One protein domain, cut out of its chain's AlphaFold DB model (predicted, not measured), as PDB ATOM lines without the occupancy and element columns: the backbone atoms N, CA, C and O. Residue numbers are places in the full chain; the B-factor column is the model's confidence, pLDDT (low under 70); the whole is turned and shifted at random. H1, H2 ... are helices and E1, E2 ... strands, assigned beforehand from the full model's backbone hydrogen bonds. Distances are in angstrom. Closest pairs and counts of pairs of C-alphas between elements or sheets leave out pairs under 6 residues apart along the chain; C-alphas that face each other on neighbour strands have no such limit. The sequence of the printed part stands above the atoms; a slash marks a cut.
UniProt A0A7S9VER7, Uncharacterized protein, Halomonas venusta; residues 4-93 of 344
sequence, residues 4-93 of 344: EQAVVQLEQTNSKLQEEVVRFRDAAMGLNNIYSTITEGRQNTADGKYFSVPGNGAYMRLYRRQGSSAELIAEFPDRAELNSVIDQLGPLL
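AT A GLANCE: This is residues 4 to 93 of the 344 residues of an uncharacterized protein of Halomonas venusta (UniProt A0A7S9VER7). A small, strongly twisted sheet, order E1 E2 E3, antiparallel, meets the last part of one long helix, H1, whose residues 4 to 23 stick out as a free arm; short helices H2 and H3 graze the sheet. The 90 printed residues include three named helices and three named strands, in the order H1 H2 E1 E2 E3 H3, class mixed. The whole is loose, radius of gyration of the C-alphas 17.1 A, spanning 56 by 27 by 24 A.

HOW THE PARTS SIT: E1, residues 50 to 55, E2, 58 to 66, and E3, 69 to 77, form a meander, each strand the antiparallel neighbour of the one before. Within hydrogen-bond range are N 53 and O 61, 2.9 A, and N 62 and O 74, 2.8 A. H1, residues 4 to 34, only grazes the sheet; its closest C-alphas to E3 are Ala 27 and Ala 74, 6.8 A. H2, residues 38 to 46, and H3, residues 79 to 89, only graze it too, and are apart. In these helices every O i to N i+4 pair is within range.

IN THESE COORDINATES: H1 measures 45.2 A from C-alpha 4 at (-35.693, 55.524, 22.476). E3, 23.2 A, bends by 54 degrees at residue 73. H3 ends at C-alpha 89, (-31.716, 32.629, 16.816).

THE WHOLE: The printed part has no cut, and its links are tight. Residues under pLDDT 70 include 26 to 38.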
ATOM      1  N   GLU A   4     -36.569  55.632  21.303       91.56
ATOM      2  CA  GLU A   4     -35.693  55.524  22.476       91.56
ATOM      3  C   GLU A   4     -36.005  54.286  23.328       91.56
ATOM      4  O   GLU A   4     -35.090  53.588  23.755       91.56
ATOM      5  N   GLN A   5     -37.284  53.945  23.520       88.56
ATOM      6  CA  GLN A   5     -37.673  52.722  24.233       88.56
ATOM      7  C   GLN A   5     -37.242  51.452  23.483       88.56
ATOM      8  O   GLN A   5     -36.816  50.488  24.118       88.56
ATOM      9  N   ALA A   6     -37.320  51.453  22.149       87.00
ATOM     10  CA  ALA A   6     -36.895  50.320  21.329       87.00
ATOM     11  C   ALA A   6     -35.368  50.124  21.356       87.00
ATOM     12  O   ALA A   6     -34.899  48.991  21.455       87.00
ATOM     13  N   VAL A   7     -34.594  51.216  21.322       92.19
ATOM     14  CA  VAL A   7     -33.125  51.171  21.418       92.19
ATOM     15  C   VAL A   7     -32.682  50.623  22.774       92.19
ATOM     16  O   VAL A   7     -31.887  49.688  22.816       92.19
ATOM     17  N   VAL A   8     -33.265  51.104  23.877       95.00
ATOM     18  CA  VAL A   8     -32.946  50.603  25.226       95.00
ATOM     19  C   VAL A   8     -33.283  49.114  25.366       95.00
ATOM     20  O   VAL A   8     -32.521  48.351  25.959       95.00
ATOM     21  N   GLN A   9     -34.401  48.666  24.789       90.81
ATOM     22  CA  GLN A   9     -34.779  47.253  24.815       90.81
ATOM     23  C   GLN A   9     -33.805  46.380  24.007       90.81
ATOM     24  O   GLN A   9     -33.459  45.276  24.440       90.81
ATOM     25  N   LEU A  10     -33.327  46.869  22.860       90.88
ATOM     26  CA  LEU A  10     -32.304  46.192  22.060       90.88
ATOM     27  C   LEU A  10     -30.966  46.097  22.801       90.88
ATOM     28  O   LEU A  10     -30.364  45.026  22.820       90.88
ATOM     29  N   GLU A  11     -30.524  47.167  23.457       92.56
ATOM     30  CA  GLU A  11     -29.286  47.169  24.246       92.56
ATOM     31  C   GLU A  11     -29.349  46.174  25.412       92.56
ATOM     32  O   GLU A  11     -28.429  45.375  25.601       92.56
ATOM     33  N   GLN A  12     -30.470  46.138  26.138       91.19
ATOM     34  CA  GLN A  12     -30.697  45.159  27.208       91.19
ATOM     35  C   GLN A  12     -30.703  43.716  26.691       91.19
ATOM     36  O   GLN A  12     -30.216  42.809  27.367       91.19
ATOM     37  N   THR A  13     -31.243  43.497  25.493       90.44
ATOM     38  CA  THR A  13     -31.300  42.168  24.870       90.44
ATOM     39  C   THR A  13     -29.911  41.724  24.413       90.44
ATOM     40  O   THR A  13     -29.506  40.599  24.696       90.44
ATOM     41  N   ASN A  14     -29.139  42.623  23.797       88.12
ATOM     42  CA  ASN A  14     -27.753  42.365  23.408       88.12
ATOM     43  C   ASN A  14     -26.864  42.047  24.615       88.12
ATOM     44  O   ASN A  14     -26.062  41.120  24.539       88.12
ATOM     45  N   SER A  15     -27.032  42.758  25.735       91.38
ATOM     46  CA  SER A  15     -26.283  42.473  26.966       91.38
ATOM     47  C   SER A  15     -26.570  41.064  27.494       91.38
ATOM     48  O   SER A  15     -25.640  40.319  27.798       91.38
ATOM     49  N   LYS A  16     -27.844  40.651  27.530       88.06
ATOM     50  CA  LYS A  16     -28.231  39.296  27.965       88.06
ATOM     51  C   LYS A  16     -27.692  38.207  27.039       88.06
ATOM     52  O   LYS A  16     -27.194  37.191  27.510       88.06
ATOM     53  N   LEU A  17     -27.745  38.432  25.726       86.94
ATOM     54  CA  LEU A  17     -27.197  37.493  24.745       86.94
ATOM     55  C   LEU A  17     -25.679  37.350  24.885       86.94
ATOM     56  O   LEU A  17     -25.150  36.246  24.779       86.94
ATOM     57  N   GLN A  18     -24.965  38.445  25.153       88.69
ATOM     58  CA  GLN A  18     -23.526  38.389  25.408       88.69
ATOM     59  C   GLN A  18     -23.203  37.579  26.671       88.69
ATOM     60  O   GLN A  18     -22.284  36.759  26.641       88.69
ATOM     61  N   GLU A  19     -23.974  37.748  27.747       86.00
ATOM     62  CA  GLU A  19     -23.830  36.952  28.973       86.00
ATOM     63  C   GLU A  19     -24.082  35.455  28.725       86.00
ATOM     64  O   GLU A  19     -23.298  34.614  29.174       86.00
ATOM     65  N   GLU A  20     -25.117  35.099  27.957       80.50
ATOM     66  CA  GLU A  20     -25.388  33.703  27.597       80.50
ATOM     67  C   GLU A  20     -24.294  33.092  26.720       80.50
ATOM     68  O   GLU A  20     -23.863  31.965  26.969       80.50
ATOM     69  N   VAL A  21     -23.794  33.824  25.720       80.38
ATOM     70  CA  VAL A  21     -22.705  33.343  24.857       80.38
ATOM     71  C   VAL A  21     -21.440  33.081  25.671       80.38
ATOM     72  O   VAL A  21     -20.780  32.060  25.464       80.38
ATOM     73  N   VAL A  22     -21.111  33.956  26.626       78.81
ATOM     74  CA  VAL A  22     -19.981  33.742  27.541       78.81
ATOM     75  C   VAL A  22     -20.222  32.507  28.410       78.81
ATOM     76  O   VAL A  22     -19.338  31.657  28.502       78.81
ATOM     77  N   ARG A  23     -21.433  32.331  28.952       80.38
ATOM     78  CA  ARG A  23     -21.801  31.143  29.739       80.38
ATOM     79  C   ARG A  23     -21.648  29.844  28.941       80.38
ATOM     80  O   ARG A  23     -21.090  28.877  29.457       80.38
ATOM     81  N   PHE A  24     -22.097  29.811  27.684       73.06
ATOM     82  CA  PHE A  24     -21.947  28.638  26.816       73.06
ATOM     83  C   PHE A  24     -20.496  28.379  26.422       73.06
ATOM     84  O   PHE A  24     -20.067  27.224  26.413       73.06
ATOM     85  N   ARG A  25     -19.725  29.432  26.127       77.31
ATOM     86  CA  ARG A  25     -18.290  29.309  25.848       77.31
ATOM     87  C   ARG A  25     -17.562  28.706  27.044       77.31
ATOM     88  O   ARG A  25     -16.789  27.770  26.867       77.31
ATOM     89  N   ASP A  26     -17.832  29.201  28.246       68.94
ATOM     90  CA  ASP A  26     -17.166  28.740  29.461       68.94
ATOM     91  C   ASP A  26     -17.606  27.310  29.831       68.94
ATOM     92  O   ASP A  26     -16.771  26.495  30.224       68.94
ATOM     93  N   ALA A  27     -18.871  26.939  29.588       68.31
ATOM     94  CA  ALA A  27     -19.340  25.555  29.709       68.31
ATOM     95  C   ALA A  27     -18.664  24.611  28.693       68.31
ATOM     96  O   ALA A  27     -18.252  23.504  29.049       68.31
ATOM     97  N   ALA A  28     -18.492  25.049  27.441       66.75
ATOM     98  CA  ALA A  28     -17.802  24.284  26.402       66.75
ATOM     99  C   ALA A  28     -16.296  24.140  26.689       66.75
ATOM    100  O   ALA A  28     -15.725  23.064  26.507       66.75
ATOM    101  N   MET A  29     -15.655  25.198  27.190       65.12
ATOM    102  CA  MET A  29     -14.268  25.152  27.660       65.12
ATOM    103  C   MET A  29     -14.119  24.244  28.880       65.12
ATOM    104  O   MET A  29     -13.160  23.480  28.944       65.12
ATOM    105  N   GLY A  30     -15.079  24.264  29.809       62.56
ATOM    106  CA  GLY A  30     -15.152  23.321  30.921       62.56
ATOM    107  C   GLY A  30     -15.195  21.876  30.429       62.56
ATOM    108  O   GLY A  30     -14.375  21.067  30.845       62.56
ATOM    109  N   LEU A  31     -16.072  21.564  29.471       60.41
ATOM    110  CA  LEU A  31     -16.174  20.225  28.876       60.41
ATOM    111  C   LEU A  31     -14.876  19.769  28.192       60.41
ATOM    112  O   LEU A  31     -14.459  18.628  28.394       60.41
ATOM    113  N   ASN A  32     -14.209  20.657  27.450       56.62
ATOM    114  CA  ASN A  32     -12.926  20.355  26.806       56.62
ATOM    115  C   ASN A  32     -11.764  20.228  27.809       56.62
ATOM    116  O   ASN A  32     -10.844  19.451  27.577       56.62
ATOM    117  N   ASN A  33     -11.805  20.943  28.936       54.91
ATOM    118  CA  ASN A  33     -10.787  20.851  29.987       54.91
ATOM    119  C   ASN A  33     -10.994  19.662  30.938       54.91
ATOM    120  O   ASN A  33     -10.073  19.301  31.669       54.91
ATOM    121  N   ILE A  34     -12.182  19.052  30.958       54.56
ATOM    122  CA  ILE A  34     -12.459  17.875  31.791       54.56
ATOM    123  C   ILE A  34     -11.875  16.600  31.163       54.56
ATOM    124  O   ILE A  34     -11.495  15.692  31.906       54.56
ATOM    125  N   TYR A  35     -11.751  16.536  29.831       55.50
ATOM    126  CA  TYR A  35     -11.171  15.389  29.130       55.50
ATOM    127  C   TYR A  35     -10.239  15.833  28.006       55.50
ATOM    128  O   TYR A  35     -10.683  16.350  26.985       55.50
ATOM    129  N   SER A  36      -8.945  15.541  28.151       53.75
ATOM    130  CA  SER A  36      -7.964  15.802  27.093       53.75
ATOM    131  C   SER A  36      -8.212  14.939  25.844       53.75
ATOM    132  O   SER A  36      -7.816  15.302  24.737       53.75
ATOM    133  N   THR A  37      -8.893  13.794  26.017       67.44
ATOM    134  CA  THR A  37      -9.256  12.847  24.954       67.44
ATOM    135  C   THR A  37     -10.589  12.132  25.229       67.44
ATOM    136  O   THR A  37     -10.996  11.932  26.375       67.44
ATOM    137  N   ILE A  38     -11.250  11.658  24.166       62.22
ATOM    138  CA  ILE A  38     -12.501  10.873  24.236       62.22
ATOM    139  C   ILE A  38     -12.325   9.583  25.063       62.22
ATOM    140  O   ILE A  38     -13.238   9.167  25.781       62.22
ATOM    141  N   THR A  39     -11.151   8.952  24.990       71.94
ATOM    142  CA  THR A  39     -10.836   7.708  25.712       71.94
ATOM    143  C   THR A  39     -10.842   7.915  27.226       71.94
ATOM    144  O   THR A  39     -11.456   7.137  27.954       71.94
ATOM    145  N   GLU A  40     -10.226   9.002  27.693       66.25
ATOM    146  CA  GLU A  40     -10.191   9.378  29.108       66.25
ATOM    147  C   GLU A  40     -11.601   9.690  29.648       66.25
ATOM    148  O   GLU A  40     -11.950   9.298  30.764       66.25
ATOM    149  N   GLY A  41     -12.457  10.318  28.833       64.12
ATOM    150  CA  GLY A  41     -13.853  10.587  29.191       64.12
ATOM    151  C   GLY A  41     -14.709   9.338  29.379       64.12
ATOM    152  O   GLY A  41     -15.478   9.244  30.342       64.12
ATOM    153  N   ARG A  42     -14.539   8.332  28.513       67.56
ATOM    154  CA  ARG A  42     -15.252   7.052  28.639       67.56
ATOM    155  C   ARG A  42     -14.826   6.278  29.884       67.56
ATOM    156  O   ARG A  42     -15.699   5.773  30.585       67.56
ATOM    157  N   GLN A  43     -13.526   6.228  30.177       71.56
ATOM    158  CA  GLN A  43     -13.012   5.525  31.354       71.56
ATOM    159  C   GLN A  43     -13.490   6.183  32.656       71.56
ATOM    160  O   GLN A  43     -14.059   5.511  33.506       71.56
ATOM    161  N   ASN A  44     -13.402   7.514  32.767       70.06
ATOM    162  CA  ASN A  44     -13.881   8.231  33.955       70.06
ATOM    163  C   ASN A  44     -15.405   8.096  34.178       70.06
ATOM    164  O   ASN A  44     -15.870   8.148  35.319       70.06
ATOM    165  N   THR A  45     -16.189   7.929  33.107       71.25
ATOM    166  CA  THR A  45     -17.631   7.637  33.206       71.25
ATOM    167  C   THR A  45     -17.867   6.204  33.690       71.25
ATOM    168  O   THR A  45     -18.678   5.989  34.588       71.25
ATOM    169  N   ALA A  46     -17.132   5.229  33.145       72.31
ATOM    170  CA  ALA A  46     -17.208   3.827  33.564       72.31
ATOM    171  C   ALA A  46     -16.795   3.634  35.034       72.31
ATOM    172  O   ALA A  46     -17.423   2.862  35.754       72.31
ATOM    173  N   ASP A  47     -15.812   4.408  35.499       78.19
ATOM    174  CA  ASP A  47     -15.326   4.397  36.883       78.19
ATOM    175  C   ASP A  47     -16.267   5.143  37.857       78.19
ATOM    176  O   ASP A  47     -15.993   5.245  39.055       78.19
ATOM    177  N   GLY A  48     -17.383   5.700  37.364       76.94
ATOM    178  CA  GLY A  48     -18.378   6.407  38.177       76.94
ATOM    179  C   GLY A  48     -17.887   7.737  38.757       76.94
ATOM    180  O   GLY A  48     -18.460   8.244  39.726       76.94
ATOM    181  N   LYS A  49     -16.816   8.306  38.190       79.19
ATOM    182  CA  LYS A  49     -16.269   9.614  38.582       79.19
ATOM    183  C   LYS A  49     -17.150  10.761  38.096       79.19
ATOM    184  O   LYS A  49     -17.233  11.789  38.764       79.19
ATOM    185  N   TYR A  50     -17.829  10.564  36.970       78.50
ATOM    186  CA  TYR A  50     -18.853  11.464  36.459       78.50
ATOM    187  C   TYR A  50     -20.116  10.681  36.149       78.50
ATOM    188  O   TYR A  50     -20.049   9.545  35.682       78.50
ATOM    189  N   PHE A  51     -21.266  11.287  36.409       77.81
ATOM    190  CA  PHE A  51     -22.551  10.675  36.112       77.81
ATOM    191  C   PHE A  51     -23.560  11.733  35.676       77.81
ATOM    192  O   PHE A  51     -23.556  12.870  36.156       77.81
ATOM    193  N   SER A  52     -24.413  11.353  34.731       80.06
ATOM    194  CA  SER A  52     -25.517  12.178  34.259       80.06
ATOM    195  C   SER A  52     -26.785  11.833  35.025       80.06
ATOM    196  O   SER A  52     -27.136  10.656  35.139       80.06
ATOM    197  N   VAL A  53     -27.502  12.847  35.490       78.12
ATOM    198  CA  VAL A  53     -28.831  12.683  36.084       78.12
ATOM    199  C   VAL A  53     -29.831  13.454  35.221       78.12
ATOM    200  O   VAL A  53     -29.553  14.609  34.879       78.12
ATOM    201  N   PRO A  54     -30.977  12.856  34.847       76.50
ATOM    202  CA  PRO A  54     -32.082  13.606  34.262       76.50
ATOM    203  C   PRO A  54     -32.458  14.776  35.182       76.50
ATOM    204  O   PRO A  54     -32.640  14.591  36.387       76.50
ATOM    205  N   GLY A  55     -32.507  15.990  34.639       68.12
ATOM    206  CA  GLY A  55     -32.776  17.191  35.422       68.12
ATOM    207  C   GLY A  55     -34.274  17.437  35.601       68.12
ATOM    208  O   GLY A  55     -35.073  17.158  34.710       68.12
ATOM    209  N   ASN A  56     -34.665  18.008  36.742       70.25
ATOM    210  CA  ASN A  56     -36.029  18.489  36.981       70.25
ATOM    211  C   ASN A  56     -36.281  19.778  36.174       70.25
ATOM    212  O   ASN A  56     -36.138  20.870  36.719       70.25
ATOM    213  N   GLY A  57     -36.569  19.643  34.875       68.38
ATOM    214  CA  GLY A  57     -36.661  20.770  33.934       68.38
ATOM    215  C   GLY A  57     -35.355  21.087  33.194       68.38
ATOM    216  O   GLY A  57     -35.200  22.178  32.672       68.38
ATOM    217  N   ALA A  58     -34.409  20.147  33.147       68.06
ATOM    218  CA  ALA A  58     -33.202  20.230  32.323       68.06
ATOM    219  C   ALA A  58     -33.019  18.901  31.589       68.06
ATOM    220  O   ALA A  58     -33.284  17.839  32.159       68.06
ATOM    221  N   TYR A  59     -32.568  18.936  30.332       73.88
ATOM    222  CA  TYR A  59     -32.421  17.716  29.530       73.88
ATOM    223  C   TYR A  59     -31.427  16.747  30.180       73.88
ATOM    224  O   TYR A  59     -31.644  15.536  30.206       73.88
ATOM    225  N   MET A  60     -30.350  17.290  30.754       81.31
ATOM    226  CA  MET A  60     -29.317  16.510  31.422       81.31
ATOM    227  C   MET A  60     -28.521  17.386  32.391       81.31
ATOM    228  O   MET A  60     -28.162  18.513  32.064       81.31
ATOM    229  N   ARG A  61     -28.190  16.860  33.571       82.75
ATOM    230  CA  ARG A  61     -27.210  17.460  34.487       82.75
ATOM    231  C   ARG A  61     -26.006  16.545  34.606       82.75
ATOM    232  O   ARG A  61     -26.171  15.347  34.836       82.75
ATOM    233  N   LEU A  62     -24.810  17.097  34.449       82.75
ATOM    234  CA  LEU A  62     -23.552  16.379  34.608       82.75
ATOM    235  C   LEU A  62     -22.972  16.670  35.990       82.75
ATOM    236  O   LEU A  62     -22.676  17.820  36.318       82.75
ATOM    237  N   TYR A  63     -22.773  15.615  36.774       82.38
ATOM    238  CA  TYR A  63     -22.174  15.689  38.098       82.38
ATOM    239  C   TYR A  63     -20.797  15.034  38.116       82.38
ATOM    240  O   TYR A  63     -20.560  14.033  37.435       82.38
ATOM    241  N   ARG A  64     -19.903  15.572  38.947       85.56
ATOM    242  CA  ARG A  64     -18.635  14.949  39.330       85.56
ATOM    243  C   ARG A  64     -18.744  14.415  40.749       85.56
ATOM    244  O   ARG A  64     -19.192  15.116  41.652       85.56
ATOM    245  N   ARG A  65     -18.286  13.188  40.968       80.94
ATOM    246  CA  ARG A  65     -18.201  12.589  42.299       80.94
ATOM    247  C   ARG A  65     -16.976  13.128  43.043       80.94
ATOM    248  O   ARG A  65     -15.855  13.046  42.543       80.94
ATOM    249  N   GLN A  66     -17.192  13.643  44.249       84.19
ATOM    250  CA  GLN A  66     -16.175  14.141  45.177       84.19
ATOM    251  C   GLN A  66     -16.319  13.367  46.498       84.19
ATOM    252  O   GLN A  66     -17.001  13.793  47.435       84.19
ATOM    253  N   GLY A  67     -15.744  12.162  46.538       83.31
ATOM    254  CA  GLY A  67     -15.900  11.238  47.664       83.31
ATOM    255  C   GLY A  67     -17.356  10.794  47.857       83.31
ATOM    256  O   GLY A  67     -17.919  10.094  47.008       83.31
ATOM    257  N   SER A  68     -17.958  11.195  48.980       83.25
ATOM    258  CA  SER A  68     -19.368  10.950  49.323       83.25
ATOM    259  C   SER A  68     -20.331  12.036  48.824       83.25
ATOM    260  O   SER A  68     -21.536  11.906  49.019       83.25
ATOM    261  N   SER A  69     -19.822  13.089  48.177       84.38
ATOM    262  CA  SER A  69     -20.619  14.198  47.640       84.38
ATOM    263  C   SER A  69     -20.574  14.248  46.110       84.38
ATOM    264  O   SER A  69     -19.732  13.604  45.476       84.38
ATOM    265  N   ALA A  70     -21.499  14.996  45.511       85.50
ATOM    266  CA  ALA A  70     -21.538  15.252  44.078       85.50
ATOM    267  C   ALA A  70     -21.556  16.762  43.818       85.50
ATOM    268  O   ALA A  70     -22.308  17.498  44.453       85.50
ATOM    269  N   GLU A  71     -20.734  17.202  42.874       88.62
ATOM    270  CA  GLU A  71     -20.604  18.593  42.444       88.62
ATOM    271  C   GLU A  71     -21.230  18.741  41.053       88.62
ATOM    272  O   GLU A  71     -20.934  17.947  40.156       88.62
ATOM    273  N   LEU A  72     -22.128  19.715  40.874       86.12
ATOM    274  CA  LEU A  72     -22.719  20.009  39.568       86.12
ATOM    275  C   LEU A  72     -21.670  20.693  38.689       86.12
ATOM    276  O   LEU A  72     -21.145  21.740  39.055       86.12
ATOM    277  N   ILE A  73     -21.398  20.110  37.527       85.31
ATOM    278  CA  ILE A  73     -20.394  20.614  36.586       85.31
ATOM    279  C   ILE A  73     -21.045  21.372  35.435       85.31
ATOM    280  O   ILE A  73     -20.568  22.428  35.032       85.31
ATOM    281  N   ALA A  74     -22.133  20.825  34.894       81.25
ATOM    282  CA  ALA A  74     -22.857  21.431  33.789       81.25
ATOM    283  C   ALA A  74     -24.333  21.037  33.828       81.25
ATOM    284  O   ALA A  74     -24.687  19.915  34.196       81.25
ATOM    285  N   GLU A  75     -25.186  21.958  33.399       83.81
ATOM    286  CA  GLU A  75     -26.614  21.741  33.210       83.81
ATOM    287  C   GLU A  75     -26.959  22.065  31.760       83.81
ATOM    288  O   GLU A  75     -26.635  23.142  31.260       83.81
ATOM    289  N   PHE A  76     -27.561  21.097  31.075       79.06
ATOM    290  CA  PHE A  76     -28.041  21.262  29.713       79.06
ATOM    291  C   PHE A  76     -29.500  21.719  29.768       79.06
ATOM    292  O   PHE A  76     -30.302  21.028  30.408       79.06
ATOM    293  N   PRO A  77     -29.851  22.835  29.100       79.06
ATOM    294  CA  PRO A  77     -31.214  23.357  29.088       79.06
ATOM    295  C   PRO A  77     -32.194  22.290  28.601       79.06
ATOM    296  O   PRO A  77     -31.825  21.375  27.853       79.06
ATOM    297  N   ASP A  78     -33.441  22.353  29.063       82.75
ATOM    298  CA  ASP A  78     -34.449  21.417  28.576       82.75
ATOM    299  C   ASP A  78     -34.785  21.653  27.099       82.75
ATOM    300  O   ASP A  78     -34.356  22.607  26.448       82.75
ATOM    301  N   ARG A  79     -35.563  20.728  26.536       72.38
ATOM    302  CA  ARG A  79     -35.964  20.806  25.133       72.38
ATOM    303  C   ARG A  79     -36.791  22.062  24.833       72.38
ATOM    304  O   ARG A  79     -36.733  22.539  23.705       72.38
ATOM    305  N   ALA A  80     -37.574  22.564  25.787       77.19
ATOM    306  CA  ALA A  80     -38.409  23.743  25.583       77.19
ATOM    307  C   ALA A  80     -37.554  25.016  25.542       77.19
ATOM    308  O   ALA A  80     -37.732  25.840  24.650       77.19
ATOM    309  N   GLU A  81     -36.579  25.131  26.437       78.06
ATOM    310  CA  GLU A  81     -35.610  26.220  26.494       78.06
ATOM    311  C   GLU A  81     -34.666  26.189  25.283       78.06
ATOM    312  O   GLU A  81     -34.468  27.208  24.623       78.06
ATOM    313  N   LEU A  82     -34.185  25.007  24.882       76.94
ATOM    314  CA  LEU A  82     -33.372  24.850  23.675       76.94
ATOM    315  C   LEU A  82     -34.154  25.219  22.403       76.94
ATOM    316  O   LEU A  82     -33.617  25.885  21.520       76.94
ATOM    317  N   ASN A  83     -35.429  24.827  22.315       72.56
ATOM    318  CA  ASN A  83     -36.306  25.259  21.227       72.56
ATOM    319  C   ASN A  83     -36.534  26.775  21.263       72.56
ATOM    320  O   ASN A  83     -36.481  27.405  20.216       72.56
ATOM    321  N   SER A  84     -36.700  27.375  22.445       79.12
ATOM    322  CA  SER A  84     -36.857  28.826  22.585       79.12
ATOM    323  C   SER A  84     -35.630  29.591  22.081       79.12
ATOM    324  O   SER A  84     -35.776  30.558  21.335       79.12
ATOM    325  N   VAL A  85     -34.421  29.124  22.405       74.44
ATOM    326  CA  VAL A  85     -33.169  29.699  21.889       74.44
ATOM    327  C   VAL A  85     -33.058  29.504  20.373       74.44
ATOM    328  O   VAL A  85     -32.680  30.429  19.655       74.44
ATOM    329  N   ILE A  86     -33.426  28.328  19.853       67.00
ATOM    330  CA  ILE A  86     -33.462  28.068  18.405       67.00
ATOM    331  C   ILE A  86     -34.454  29.000  17.699       67.00
ATOM    332  O   ILE A  86     -34.136  29.499  16.621       67.00
ATOM    333  N   ASP A  87     -35.615  29.261  18.292       70.88
ATOM    334  CA  ASP A  87     -36.636  30.148  17.736       70.88
ATOM    335  C   ASP A  87     -36.182  31.616  17.766       70.88
ATOM    336  O   ASP A  87     -36.416  32.354  16.811       70.88
ATOM    337  N   GLN A  88     -35.457  32.035  18.810       74.25
ATOM    338  CA  GLN A  88     -34.874  33.379  18.905       74.25
ATOM    339  C   GLN A  88     -33.701  33.590  17.935       74.25
ATOM    340  O   GLN A  88     -33.564  34.665  17.349       74.25
ATOM    341  N   LEU A  89     -32.864  32.570  17.730       65.88
ATOM    342  CA  LEU A  89     -31.716  32.629  16.816       65.88
ATOM    343  C   LEU A  89     -32.084  32.303  15.365       65.88
ATOM    344  O   LEU A  89     -31.345  32.655  14.446       65.88
ATOM    345  N   GLY A  90     -33.221  31.649  15.128       59.75
ATOM    346  CA  GLY A  90     -33.705  31.264  13.806       59.75
ATOM    347  C   GLY A  90     -33.731  32.424  12.801       59.75
ATOM    348  O   GLY A  90     -33.177  32.266  11.708       59.75
ATOM    349  N   PRO A  91     -34.290  33.600  13.144       58.31
ATOM    350  CA  PRO A  91     -34.268  34.787  12.289       58.31
ATOM    351  C   PRO A  91     -32.853  35.292  11.962       58.31
ATOM    352  O   PRO A  91     -32.593  35.683  10.828       58.31
ATOM    353  N   LEU A  92     -31.923  35.234  12.924       56.06
ATOM    354  CA  LEU A  92     -30.531  35.689  12.776       56.06
ATOM    355  C   LEU A  92     -29.673  34.734  11.934       56.06
ATOM    356  O   LEU A  92     -28.782  35.169  11.212       56.06
ATOM    357  N   LEU A  93     -29.959  33.433  11.997       54.50
ATOM    358  CA  LEU A  93     -29.240  32.390  11.258       54.50
ATOM    359  C   LEU A  93     -29.835  32.117   9.865       54.50
ATOM    360  O   LEU A  93     -29.492  31.120   9.228       54.50
TER     361      LEU A  93